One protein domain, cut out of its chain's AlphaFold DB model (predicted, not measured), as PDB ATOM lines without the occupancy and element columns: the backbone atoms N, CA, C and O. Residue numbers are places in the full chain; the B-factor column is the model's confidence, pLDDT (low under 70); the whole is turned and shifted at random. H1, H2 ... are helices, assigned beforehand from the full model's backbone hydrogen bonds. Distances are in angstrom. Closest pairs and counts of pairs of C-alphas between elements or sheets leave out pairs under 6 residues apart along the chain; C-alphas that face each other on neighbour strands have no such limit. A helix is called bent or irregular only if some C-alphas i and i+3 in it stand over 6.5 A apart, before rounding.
ATOM      1  N   ARG A   2     -31.382  52.448  -1.633       72.06
ATOM      2  CA  ARG A   2     -32.029  51.634  -2.689       72.06
ATOM      3  C   ARG A   2     -32.730  50.356  -2.185       72.06
ATOM      4  O   ARG A   2     -33.854  50.106  -2.594       72.06
ATOM      5  N   GLY A   3     -32.128  49.615  -1.249       74.19
ATOM      6  CA  GLY A   3     -32.723  48.378  -0.711       74.19
ATOM      7  C   GLY A   3     -34.062  48.574   0.014       74.19
ATOM      8  O   GLY A   3     -34.976  47.783  -0.179       74.19
ATOM      9  N   ILE A   4     -34.216  49.667   0.774       76.75
ATOM     10  CA  ILE A   4     -35.444  49.961   1.544       76.75
ATOM     11  C   ILE A   4     -36.598  50.358   0.608       76.75
ATOM     12  O   ILE A   4     -37.751  49.990   0.822       76.75
ATOM     13  N   LEU A   5     -36.289  51.093  -0.464       80.62
ATOM     14  CA  LEU A   5     -37.282  51.466  -1.476       80.62
ATOM     15  C   LEU A   5     -37.771  50.239  -2.253       80.62
ATOM     16  O   LEU A   5     -38.972  50.088  -2.469       80.62
ATOM     17  N   LEU A   6     -36.854  49.337  -2.617       80.44
ATOM     18  CA  LEU A   6     -37.198  48.079  -3.280       80.44
ATOM     19  C   LEU A   6     -38.025  47.168  -2.366       80.44
ATOM     20  O   LEU A   6     -39.037  46.630  -2.807       80.44
ATOM     21  N   SER A   7     -37.662  47.044  -1.085       76.94
ATOM     22  CA  SER A   7     -38.430  46.245  -0.124       76.94
ATOM     23  C   SER A   7     -39.843  46.785   0.084       76.94
ATOM     24  O   SER A   7     -40.795  46.008   0.108       76.94
ATOM     25  N   GLY A   8     -39.993  48.111   0.189       78.81
ATOM     26  CA  GLY A   8     -41.295  48.765   0.318       78.81
ATOM     27  C   GLY A   8     -42.176  48.554  -0.913       78.81
ATOM     28  O   GLY A   8     -43.331  48.158  -0.776       78.81
ATOM     29  N   ALA A   9     -41.620  48.742  -2.113       84.06
ATOM     30  CA  ALA A   9     -42.353  48.555  -3.363       84.06
ATOM     31  C   ALA A   9     -42.794  47.096  -3.568       84.06
ATOM     32  O   ALA A   9     -43.959  46.844  -3.868       84.06
ATOM     33  N   ILE A  10     -41.895  46.129  -3.348       82.94
ATOM     34  CA  ILE A  10     -42.213  44.700  -3.482       82.94
ATOM     35  C   ILE A  10     -43.261  44.291  -2.441       82.94
ATOM     36  O   ILE A  10     -44.245  43.646  -2.794       82.94
ATOM     37  N   SER A  11     -43.094  44.705  -1.179       79.44
ATOM     38  CA  SER A  11     -44.060  44.409  -0.113       79.44
ATOM     39  C   SER A  11     -45.445  44.980  -0.425       79.44
ATOM     40  O   SER A  11     -46.441  44.280  -0.269       79.44
ATOM     41  N   ALA A  12     -45.526  46.211  -0.942       80.81
ATOM     42  CA  ALA A  12     -46.794  46.838  -1.312       80.81
ATOM     43  C   ALA A  12     -47.505  46.094  -2.453       80.81
ATOM     44  O   ALA A  12     -48.706  45.838  -2.364       80.81
ATOM     45  N   VAL A  13     -46.771  45.693  -3.498       85.25
ATOM     46  CA  VAL A  13     -47.331  44.903  -4.606       85.25
ATOM     47  C   VAL A  13     -47.818  43.549  -4.095       85.25
ATOM     48  O   VAL A  13     -48.960  43.167  -4.348       85.25
ATOM     49  N   VAL A  14     -46.997  42.842  -3.315       81.88
ATOM     50  CA  VAL A  14     -47.376  41.546  -2.737       81.88
ATOM     51  C   VAL A  14     -48.594  41.695  -1.825       81.88
ATOM     52  O   VAL A  14     -49.519  40.900  -1.939       81.88
ATOM     53  N   ALA A  15     -48.653  42.723  -0.978       81.31
ATOM     54  CA  ALA A  15     -49.797  42.987  -0.109       81.31
ATOM     55  C   ALA A  15     -51.074  43.241  -0.915       81.31
ATOM     56  O   ALA A  15     -52.127  42.698  -0.577       81.31
ATOM     57  N   PHE A  16     -50.990  44.005  -2.004       82.00
ATOM     58  CA  PHE A  16     -52.143  44.317  -2.840       82.00
ATOM     59  C   PHE A  16     -52.750  43.070  -3.496       82.00
ATOM     60  O   PHE A  16     -53.969  42.937  -3.544       82.00
ATOM     61  N   PHE A  17     -51.920  42.117  -3.935       80.12
ATOM     62  CA  PHE A  17     -52.394  40.848  -4.503       80.12
ATOM     63  C   PHE A  17     -52.751  39.796  -3.440       80.12
ATOM     64  O   PHE A  17     -53.719  39.050  -3.604       80.12
ATOM     65  N   ALA A  18     -52.010  39.740  -2.331       76.94
ATOM     66  CA  ALA A  18     -52.222  38.771  -1.259       76.94
ATOM     67  C   ALA A  18     -53.491  39.066  -0.448       76.94
ATOM     68  O   ALA A  18     -54.181  38.136  -0.036       76.94
ATOM     69  N   THR A  19     -53.838  40.340  -0.255       75.19
ATOM     70  CA  THR A  19     -55.022  40.754   0.516       75.19
ATOM     71  C   THR A  19     -56.339  40.197  -0.054       75.19
ATOM     72  O   THR A  19     -57.040  39.501   0.682       75.19
ATOM     73  N   PRO A  20     -56.702  40.387  -1.342       73.69
ATOM     74  CA  PRO A  20     -57.944  39.836  -1.892       73.69
ATOM     75  C   PRO A  20     -57.941  38.302  -1.954       73.69
ATOM     76  O   PRO A  20     -58.990  37.678  -1.776       73.69
ATOM     77  N   ALA A  21     -56.777  37.675  -2.168       72.19
ATOM     78  CA  ALA A  21     -56.646  36.220  -2.147       72.19
ATOM     79  C   ALA A  21     -56.893  35.656  -0.738       72.19
ATOM     80  O   ALA A  21     -57.673  34.714  -0.578       72.19
ATOM     81  N   LEU A  22     -56.303  36.274   0.290       68.19
ATOM     82  CA  LEU A  22     -56.490  35.866   1.675       68.19
ATOM     83  C   LEU A  22     -57.928  36.116   2.140       68.19
ATOM     84  O   LEU A  22     -58.519  35.232   2.750       68.19
ATOM     85  N   ILE A  23     -58.540  37.248   1.776       70.19
ATOM     86  CA  ILE A  23     -59.952  37.523   2.084       70.19
ATOM     87  C   ILE A  23     -60.857  36.420   1.522       70.19
ATOM     88  O   ILE A  23     -61.726  35.924   2.234       70.19
ATOM     89  N   ARG A  24     -60.628  35.962   0.283       67.69
ATOM     90  CA  ARG A  24     -61.399  34.851  -0.308       67.69
ATOM     91  C   ARG A  24     -61.185  33.528   0.430       67.69
ATOM     92  O   ARG A  24     -62.140  32.775   0.601       67.69
ATOM     93  N   ILE A  25     -59.963  33.235   0.877       68.06
ATOM     94  CA  ILE A  25     -59.651  32.012   1.638       68.06
ATOM     95  C   ILE A  25     -60.310  32.048   3.024       68.06
ATOM     96  O   ILE A  25     -60.907  31.058   3.448       68.06
ATOM     97  N   LEU A  26     -60.247  33.184   3.718       63.34
ATOM     98  CA  LEU A  26     -60.837  33.364   5.047       63.34
ATOM     99  C   LEU A  26     -62.370  33.384   4.989       63.34
ATOM    100  O   LEU A  26     -63.011  32.785   5.853       63.34
ATOM    101  N   ALA A  27     -62.951  33.981   3.942       62.38
ATOM    102  CA  ALA A  27     -64.385  33.913   3.672       62.38
ATOM    103  C   ALA A  27     -64.846  32.464   3.434       62.38
ATOM    104  O   ALA A  27     -65.862  32.047   3.983       62.38
ATOM    105  N   ARG A  28     -64.070  31.661   2.689       60.56
ATOM    106  CA  ARG A  28     -64.354  30.227   2.480       60.56
ATOM    107  C   ARG A  28     -64.240  29.396   3.753       60.56
ATOM    108  O   ARG A  28     -64.986  28.439   3.911       60.56
ATOM    109  N   LYS A  29     -63.327  29.752   4.656       63.16
ATOM    110  CA  LYS A  29     -63.201  29.093   5.962       63.16
ATOM    111  C   LYS A  29     -64.274  29.529   6.975       63.16
ATOM    112  O   LYS A  29     -64.242  29.062   8.107       63.16
ATOM    113  N   GLY A  30     -65.205  30.414   6.604       57.25
ATOM    114  CA  GLY A  30     -66.305  30.817   7.481       57.25
ATOM    115  C   GLY A  30     -65.882  31.705   8.655       57.25
ATOM    116  O   GLY A  30     -66.646  31.854   9.600       57.25
ATOM    117  N   TYR A  31     -64.704  32.347   8.597       56.44
ATOM    118  CA  TYR A  31     -64.249  33.341   9.587       56.44
ATOM    119  C   TYR A  31     -64.965  34.698   9.403       56.44
ATOM    120  O   TYR A  31     -64.350  35.761   9.484       56.44
ATOM    121  N   GLY A  32     -66.262  34.670   9.100       53.84
ATOM    122  CA  GLY A  32     -67.124  35.846   9.127       53.84
ATOM    123  C   GLY A  32     -67.689  36.011  10.532       53.84
ATOM    124  O   GLY A  32     -68.098  35.026  11.144       53.84
ATOM    125  N   GLN A  33     -67.705  37.236  11.061       52.62
ATOM    126  CA  GLN A  33     -68.405  37.513  12.317       52.62
ATOM    127  C   GLN A  33     -69.863  37.049  12.208       52.62
ATOM    128  O   GLN A  33     -70.618  37.553  11.374       52.62
ATOM    129  N   GLY A  48     -69.368  39.849   6.655       49.69
ATOM    130  CA  GLY A  48     -68.404  39.245   5.737       49.69
ATOM    131  C   GLY A  48     -67.008  39.862   5.692       49.69
ATOM    132  O   GLY A  48     -66.191  39.365   4.923       49.69
ATOM    133  N   THR A  49     -66.686  40.873   6.507       49.25
ATOM    134  CA  THR A  49     -65.295  41.354   6.619       49.25
ATOM    135  C   THR A  49     -64.513  40.460   7.587       49.25
ATOM    136  O   THR A  49     -64.803  40.481   8.784       49.25
ATOM    137  N   PRO A  50     -63.547  39.654   7.115       54.00
ATOM    138  CA  PRO A  50     -62.779  38.784   7.994       54.00
ATOM    139  C   PRO A  50     -61.876  39.630   8.904       54.00
ATOM    140  O   PRO A  50     -61.033  40.390   8.425       54.00
ATOM    141  N   THR A  51     -62.018  39.466  10.222       57.50
ATOM    142  CA  THR A  51     -61.241  40.169  11.264       57.50
ATOM    143  C   THR A  51     -59.746  39.825  11.248       57.50
ATOM    144  O   THR A  51     -58.948  40.507  11.881       57.50
ATOM    145  N   MET A  52     -59.325  38.829  10.458       64.44
ATOM    146  CA  MET A  52     -57.930  38.374  10.367       64.44
ATOM    147  C   MET A  52     -57.135  38.956   9.181       64.44
ATOM    148  O   MET A  52     -56.147  38.365   8.739       64.44
ATOM    149  N   GLY A  53     -57.532  40.114   8.642       65.25
ATOM    150  CA  GLY A  53     -56.834  40.760   7.518       65.25
ATOM    151  C   GLY A  53     -55.359  41.104   7.794       65.25
ATOM    152  O   GLY A  53     -54.542  41.079   6.875       65.25
ATOM    153  N   GLY A  54     -54.986  41.342   9.058       72.62
ATOM    154  CA  GLY A  54     -53.606  41.649   9.457       72.62
ATOM    155  C   GLY A  54     -52.591  40.550   9.116       72.62
ATOM    156  O   GLY A  54     -51.422  40.846   8.873       72.62
ATOM    157  N   LEU A  55     -53.034  39.295   8.989       75.81
ATOM    158  CA  LEU A  55     -52.164  38.178   8.617       75.81
ATOM    159  C   LEU A  55     -51.634  38.308   7.175       75.81
ATOM    160  O   LEU A  55     -50.492  37.929   6.910       75.81
ATOM    161  N   ALA A  56     -52.410  38.910   6.260       76.25
ATOM    162  CA  ALA A  56     -51.954  39.203   4.894       76.25
ATOM    163  C   ALA A  56     -50.787  40.190   4.896       76.25
ATOM    164  O   ALA A  56     -49.827  40.007   4.151       76.25
ATOM    165  N   LEU A  57     -50.860  41.220   5.744       79.88
ATOM    166  CA  LEU A  57     -49.818  42.242   5.838       79.88
ATOM    167  C   LEU A  57     -48.527  41.680   6.424       79.88
ATOM    168  O   LEU A  57     -47.448  41.988   5.921       79.88
ATOM    169  N   ILE A  58     -48.626  40.821   7.438       84.81
ATOM    170  CA  ILE A  58     -47.461  40.139   8.011       84.81
ATOM    171  C   ILE A  58     -46.793  39.265   6.945       84.81
ATOM    172  O   ILE A  58     -45.584  39.362   6.738       84.81
ATOM    173  N   PHE A  59     -47.578  38.469   6.211       82.19
ATOM    174  CA  PHE A  59     -47.057  37.614   5.145       82.19
ATOM    175  C   PHE A  59     -46.408  38.424   4.015       82.19
ATOM    176  O   PHE A  59     -45.288  38.126   3.603       82.19
ATOM    177  N   ALA A  60     -47.063  39.492   3.552       82.44
ATOM    178  CA  ALA A  60     -46.522  40.368   2.518       82.44
ATOM    179  C   ALA A  60     -45.225  41.062   2.955       82.44
ATOM    180  O   ALA A  60     -44.281  41.145   2.172       82.44
ATOM    181  N   THR A  61     -45.146  41.482   4.220       83.25
ATOM    182  CA  THR A  61     -43.946  42.112   4.787       83.25
ATOM    183  C   THR A  61     -42.776  41.135   4.851       83.25
ATOM    184  O   THR A  61     -41.666  41.497   4.466       83.25
ATOM    185  N   LEU A  62     -43.014  39.884   5.266       85.44
ATOM    186  CA  LEU A  62     -41.991  38.835   5.255       85.44
ATOM    187  C   LEU A  62     -41.481  38.579   3.836       85.44
ATOM    188  O   LEU A  62     -40.277  38.643   3.591       85.44
ATOM    189  N   VAL A  63     -42.392  38.349   2.887       83.06
ATOM    190  CA  VAL A  63     -42.034  38.088   1.485       83.06
ATOM    191  C   VAL A  63     -41.285  39.276   0.880       83.06
ATOM    192  O   VAL A  63     -40.254  39.077   0.240       83.06
ATOM    193  N   GLY A  64     -41.748  40.507   1.110       82.88
ATOM    194  CA  GLY A  64     -41.099  41.724   0.622       82.88
ATOM    195  C   GLY A  64     -39.697  41.921   1.197       82.88
ATOM    196  O   GLY A  64     -38.762  42.211   0.447       82.88
ATOM    197  N   TYR A  65     -39.525  41.695   2.504       83.00
ATOM    198  CA  TYR A  65     -38.226  41.772   3.170       83.00
ATOM    199  C   TYR A  65     -37.247  40.730   2.610       83.00
ATOM    200  O   TYR A  65     -36.201  41.111   2.085       83.00
ATOM    201  N   PHE A  66     -37.609  39.442   2.614       82.81
ATOM    202  CA  PHE A  66     -36.746  38.369   2.101       82.81
ATOM    203  C   PHE A  66     -36.416  38.530   0.611       82.81
ATOM    204  O   PHE A  66     -35.257  38.381   0.226       82.81
ATOM    205  N   SER A  67     -37.397  38.900  -0.220       80.56
ATOM    206  CA  SER A  67     -37.186  39.097  -1.662       80.56
ATOM    207  C   SER A  67     -36.233  40.259  -1.938       80.56
ATOM    208  O   SER A  67     -35.314  40.130  -2.743       80.56
ATOM    209  N   SER A  68     -36.401  41.387  -1.242       78.00
ATOM    210  CA  SER A  68     -35.498  42.537  -1.395       78.00
ATOM    211  C   SER A  68     -34.067  42.220  -0.977       78.00
ATOM    212  O   SER A  68     -33.110  42.714  -1.577       78.00
ATOM    213  N   HIS A  69     -33.922  41.364   0.031       79.50
ATOM    214  CA  HIS A  69     -32.633  41.006   0.583       79.50
ATOM    215  C   HIS A  69     -31.861  40.073  -0.333       79.50
ATOM    216  O   HIS A  69     -30.677  40.280  -0.584       79.50
ATOM    217  N   LEU A  70     -32.579  39.116  -0.923       78.50
ATOM    218  CA  LEU A  70     -32.048  38.214  -1.935       78.50
ATOM    219  C   LEU A  70     -31.609  38.966  -3.202       78.50
ATOM    220  O   LEU A  70     -30.568  38.652  -3.767       78.50
ATOM    221  N   LEU A  71     -32.362  39.992  -3.615       76.44
ATOM    222  CA  LEU A  71     -32.039  40.814  -4.788       76.44
ATOM    223  C   LEU A  71     -30.867  41.775  -4.561       76.44
ATOM    224  O   LEU A  71     -30.137  42.084  -5.499       76.44
ATOM    225  N   THR A  72     -30.699  42.279  -3.336       74.88
ATOM    226  CA  THR A  72     -29.667  43.285  -3.031       74.88
ATOM    227  C   THR A  72     -28.387  42.651  -2.469       74.88
ATOM    228  O   THR A  72     -27.356  43.317  -2.424       74.88
ATOM    229  N   GLY A  73     -28.428  41.383  -2.038       71.25
ATOM    230  CA  GLY A  73     -27.273  40.660  -1.486       71.25
ATOM    231  C   GLY A  73     -26.730  41.258  -0.185       71.25
ATOM    232  O   GLY A  73     -25.567  41.054   0.159       71.25
ATOM    233  N   VAL A  74     -27.542  42.044   0.524       73.81
ATOM    234  CA  VAL A  74     -27.148  42.684   1.784       73.81
ATOM    235  C   VAL A  74     -27.250  41.640   2.904       73.81
ATOM    236  O   VAL A  74     -27.969  40.652   2.781       73.81
ATOM    237  N   THR A  75     -26.535  41.812   4.014       74.81
ATOM    238  CA  THR A  75     -26.702  40.964   5.205       74.81
ATOM    239  C   THR A  75     -27.769  41.543   6.135       74.81
ATOM    240  O   THR A  75     -27.894  42.765   6.254       74.81
ATOM    241  N   PRO A  76     -28.619  40.707   6.762       76.81
ATOM    242  CA  PRO A  76     -29.717  41.220   7.575       76.81
ATOM    243  C   PRO A  76     -29.141  41.810   8.852       76.81
ATOM    244  O   PRO A  76     -28.361  41.159   9.544       76.81
ATOM    245  N   THR A  77     -29.518  43.046   9.168       84.06
ATOM    246  CA  THR A  77     -29.096  43.670  10.420       84.06
ATOM    247  C   THR A  77     -29.890  43.086  11.583       84.06
ATOM    248  O   THR A  77     -31.076  42.767  11.455       84.06
ATOM    249  N   THR A  78     -29.254  42.976  12.749       85.69
ATOM    250  CA  THR A  78     -29.889  42.444  13.963       85.69
ATOM    251  C   THR A  78     -31.145  43.234  14.337       85.69
ATOM    252  O   THR A  78     -32.157  42.655  14.724       85.69
ATOM    253  N   SER A  79     -31.130  44.556  14.135       85.56
ATOM    254  CA  SER A  79     -32.291  45.425  14.354       85.56
ATOM    255  C   SER A  79     -33.473  45.081  13.442       85.56
ATOM    256  O   SER A  79     -34.611  45.090  13.900       85.56
ATOM    257  N   ALA A  80     -33.233  44.736  12.171       83.19
ATOM    258  CA  ALA A  80     -34.306  44.368  11.247       83.19
ATOM    259  C   ALA A  80     -34.959  43.028  11.628       83.19
ATOM    260  O   ALA A  80     -36.181  42.899  11.579       83.19
ATOM    261  N   LEU A  81     -34.156  42.060  12.079       85.56
ATOM    262  CA  LEU A  81     -34.642  40.781  12.610       85.56
ATOM    263  C   LEU A  81     -35.508  40.959  13.864       85.56
ATOM    264  O   LEU A  81     -36.555  40.323  13.966       85.56
ATOM    265  N   LEU A  82     -35.120  41.854  14.780       89.62
ATOM    266  CA  LEU A  82     -35.914  42.165  15.976       89.62
ATOM    267  C   LEU A  82     -37.288  42.748  15.623       89.62
ATOM    268  O   LEU A  82     -38.294  42.338  16.197       89.62
ATOM    269  N   VAL A  83     -37.351  43.666  14.655       89.50
ATOM    270  CA  VAL A  83     -38.626  44.245  14.198       89.50
ATOM    271  C   VAL A  83     -39.507  43.184  13.530       89.50
ATOM    272  O   VAL A  83     -40.700  43.119  13.817       89.50
ATOM    273  N   LEU A  84     -38.932  42.312  12.693       87.50
ATOM    274  CA  LEU A  84     -39.666  41.188  12.097       87.50
ATOM    275  C   LEU A  84     -40.233  40.242  13.167       87.50
ATOM    276  O   LEU A  84     -41.391  39.838  13.077       87.50
ATOM    277  N   ALA A  85     -39.438  39.921  14.190       88.75
ATOM    278  CA  ALA A  85     -39.868  39.085  15.305       88.75
ATOM    279  C   ALA A  85     -41.008  39.736  16.104       88.75
ATOM    280  O   ALA A  85     -41.967  39.057  16.465       88.75
ATOM    281  N   LEU A  86     -40.951  41.053  16.323       91.31
ATOM    282  CA  LEU A  86     -42.007  41.805  16.999       91.31
ATOM    283  C   LEU A  86     -43.323  41.764  16.206       91.31
ATOM    284  O   LEU A  86     -44.370  41.455  16.768       91.31
ATOM    285  N   ILE A  87     -43.269  42.012  14.895       89.62
ATOM    286  CA  ILE A  87     -44.446  41.961  14.012       89.62
ATOM    287  C   ILE A  87     -45.086  40.565  14.039       89.62
ATOM    288  O   ILE A  87     -46.307  40.448  14.159       89.62
ATOM    289  N   LEU A  88     -44.268  39.509  13.969       88.94
ATOM    290  CA  LEU A  88     -44.737  38.128  14.081       88.94
ATOM    291  C   LEU A  88     -45.360  37.843  15.453       88.94
ATOM    292  O   LEU A  88     -46.420  37.226  15.518       88.94
ATOM    293  N   GLY A  89     -44.737  38.321  16.532       89.44
ATOM    294  CA  GLY A  89     -45.222  38.149  17.901       89.44
ATOM    295  C   GLY A  89     -46.584  38.804  18.132       89.44
ATOM    296  O   GLY A  89     -47.518  38.130  18.559       89.44
ATOM    297  N   LEU A  90     -46.737  40.090  17.789       86.94
ATOM    298  CA  LEU A  90     -48.028  40.779  17.919       86.94
ATOM    299  C   LEU A  90     -49.095  40.178  16.998       86.94
ATOM    300  O   LEU A  90     -50.250  40.052  17.397       86.94
ATOM    301  N   GLY A  91     -48.711  39.763  15.789       85.06
ATOM    302  CA  GLY A  91     -49.607  39.059  14.877       85.06
ATOM    303  C   GLY A  91     -50.121  37.737  15.439       85.06
ATOM    304  O   GLY A  91     -51.302  37.422  15.303       85.06
ATOM    305  N   PHE A  92     -49.248  36.977  16.103       85.50
ATOM    306  CA  PHE A  92     -49.604  35.713  16.737       85.50
ATOM    307  C   PHE A  92     -50.512  35.910  17.955       85.50
ATOM    308  O   PHE A  92     -51.504  35.200  18.096       85.50
ATOM    309  N   VAL A  93     -50.238  36.919  18.788       86.75
ATOM    310  CA  VAL A  93     -51.117  37.284  19.911       86.75
ATOM    311  C   VAL A  93     -52.505  37.684  19.405       86.75
ATOM    312  O   VAL A  93     -53.502  37.180  19.914       86.75
ATOM    313  N   GLY A  94     -52.587  38.507  18.354       81.12
ATOM    314  CA  GLY A  94     -53.868  38.874  17.740       81.12
ATOM    315  C   GLY A  94     -54.610  37.685  17.115       81.12
ATOM    316  O   GLY A  94     -55.837  37.633  17.146       81.12
ATOM    317  N   PHE A  95     -53.882  36.694  16.586       78.12
ATOM    318  CA  PHE A  95     -54.478  35.448  16.098       78.12
ATOM    319  C   PHE A  95     -55.081  34.615  17.236       78.12
ATOM    320  O   PHE A  95     -56.182  34.088  17.091       78.12
ATOM    321  N   ILE A  96     -54.374  34.521  18.365       81.94
ATOM    322  CA  ILE A  96     -54.841  33.816  19.562       81.94
ATOM    323  C   ILE A  96     -56.074  34.503  20.164       81.94
ATOM    324  O   ILE A  96     -57.019  33.811  20.538       81.94
ATOM    325  N   ASP A  97     -56.104  35.835  20.211       79.19
ATOM    326  CA  ASP A  97     -57.235  36.603  20.748       79.19
ATOM    327  C   ASP A  97     -58.538  36.361  19.954       79.19
ATOM    328  O   ASP A  97     -59.588  36.070  20.530       79.19
ATOM    329  N   ASP A  98     -58.461  36.342  18.615       72.19
ATOM    330  CA  ASP A  98     -59.617  36.054  17.744       72.19
ATOM    331  C   ASP A  98     -60.112  34.598  17.878       72.19
ATOM    332  O   ASP A  98     -61.299  34.312  17.690       72.19
ATOM    333  N   TRP A  99     -59.220  33.662  18.230       68.44
ATOM    334  CA  TRP A  99     -59.586  32.275  18.538       68.44
ATOM    335  C   TRP A  99     -60.252  32.153  19.911       68.44
ATOM    336  O   TRP A  99     -61.303  31.518  20.022       68.44
ATOM    337  N   LEU A 100     -59.690  32.804  20.933       70.25
ATOM    338  CA  LEU A 100     -60.218  32.817  22.300       70.25
ATOM    339  C   LEU A 100     -61.635  33.391  22.356       70.25
ATOM    340  O   LEU A 100     -62.520  32.791  22.976       70.25
ATOM    341  N   ALA A 101     -61.880  34.502  21.655       63.72
ATOM    342  CA  ALA A 101     -63.193  35.134  21.594       63.72
ATOM    343  C   ALA A 101     -64.282  34.175  21.076       63.72
ATOM    344  O   ALA A 101     -65.385  34.132  21.625       63.72
TER     345      ALA A 101
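Overview. This is residues 2 to 33 and 48 to 101 of the 127 residues of a protein of actinobacterium SCGC AAA027-L06 (UniProt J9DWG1). Three long helices run back and forth along one long axis: H1 and H2 pack side by side as a close pair, and H3 lies beyond H2, set off from it and reached through a turn at one end. H1 is kinked part of the way along, and the cut in the chain lies at the end of the pair opposite to that turn. The printed part has 86 residues with three named helices, in the order H1, H2, H3, and no named strand; the class is all helix. The whole is only just loose, close to compact, with a radius of gyration of the C-alphas of 14.6 A, and elongated, spanning 42 by 24 by 14 A.

Arrangement. H1, residues 2 to 28, touches H2, residues 54 to 72; their closest C-alphas, those of Ser 11 and Gly 64, are 4.1 A apart. They run opposite ways at a shallow tilt of 34 degrees, only just short of steep. H2 and H3, residues 78 to 101, form a helical hairpin, opposite ways at a shallow tilt of 20 degrees. They touch through residues 54 to 62 of H2 and 84 to 91 of H3 alone, and their closest C-alphas, those of Leu 55 and Gly 91, are 6.8 A apart. H1 and H3 are apart. Every O i to N i+4 pair is within hydrogen-bond range in H2 and H3; in H1, 21 of 23 are.

Along the chain. H1 begins at C-alpha 2 (-32.029, 51.634, -2.689) and is 39.1 A long, with a kink of 35 degrees near residue 18. It is neither bent nor irregular, but only just: C-alphas 17 and 20 are 6.2 A apart. H2 is 27.0 A long, from C-alpha 54 (-53.606, 41.649, 9.457). H3 is 34.9 A long and ends at C-alpha 101 (-63.193, 35.134, 21.594).

Size, cuts and confidence. The two C-alphas farthest apart, those of Gln 33 and Gly 73, are 43.5 A apart. Residues 34 to 47, on the link from H1 to H2, are not printed; C-alphas 33 and 48 are 6.8 A apart across the cut. The link from H2 to H3 is tight. The mean pLDDT of the printed part is 76.2, and residues 22, 24 to 33, 48 to 53, 99 and 101 are under 70.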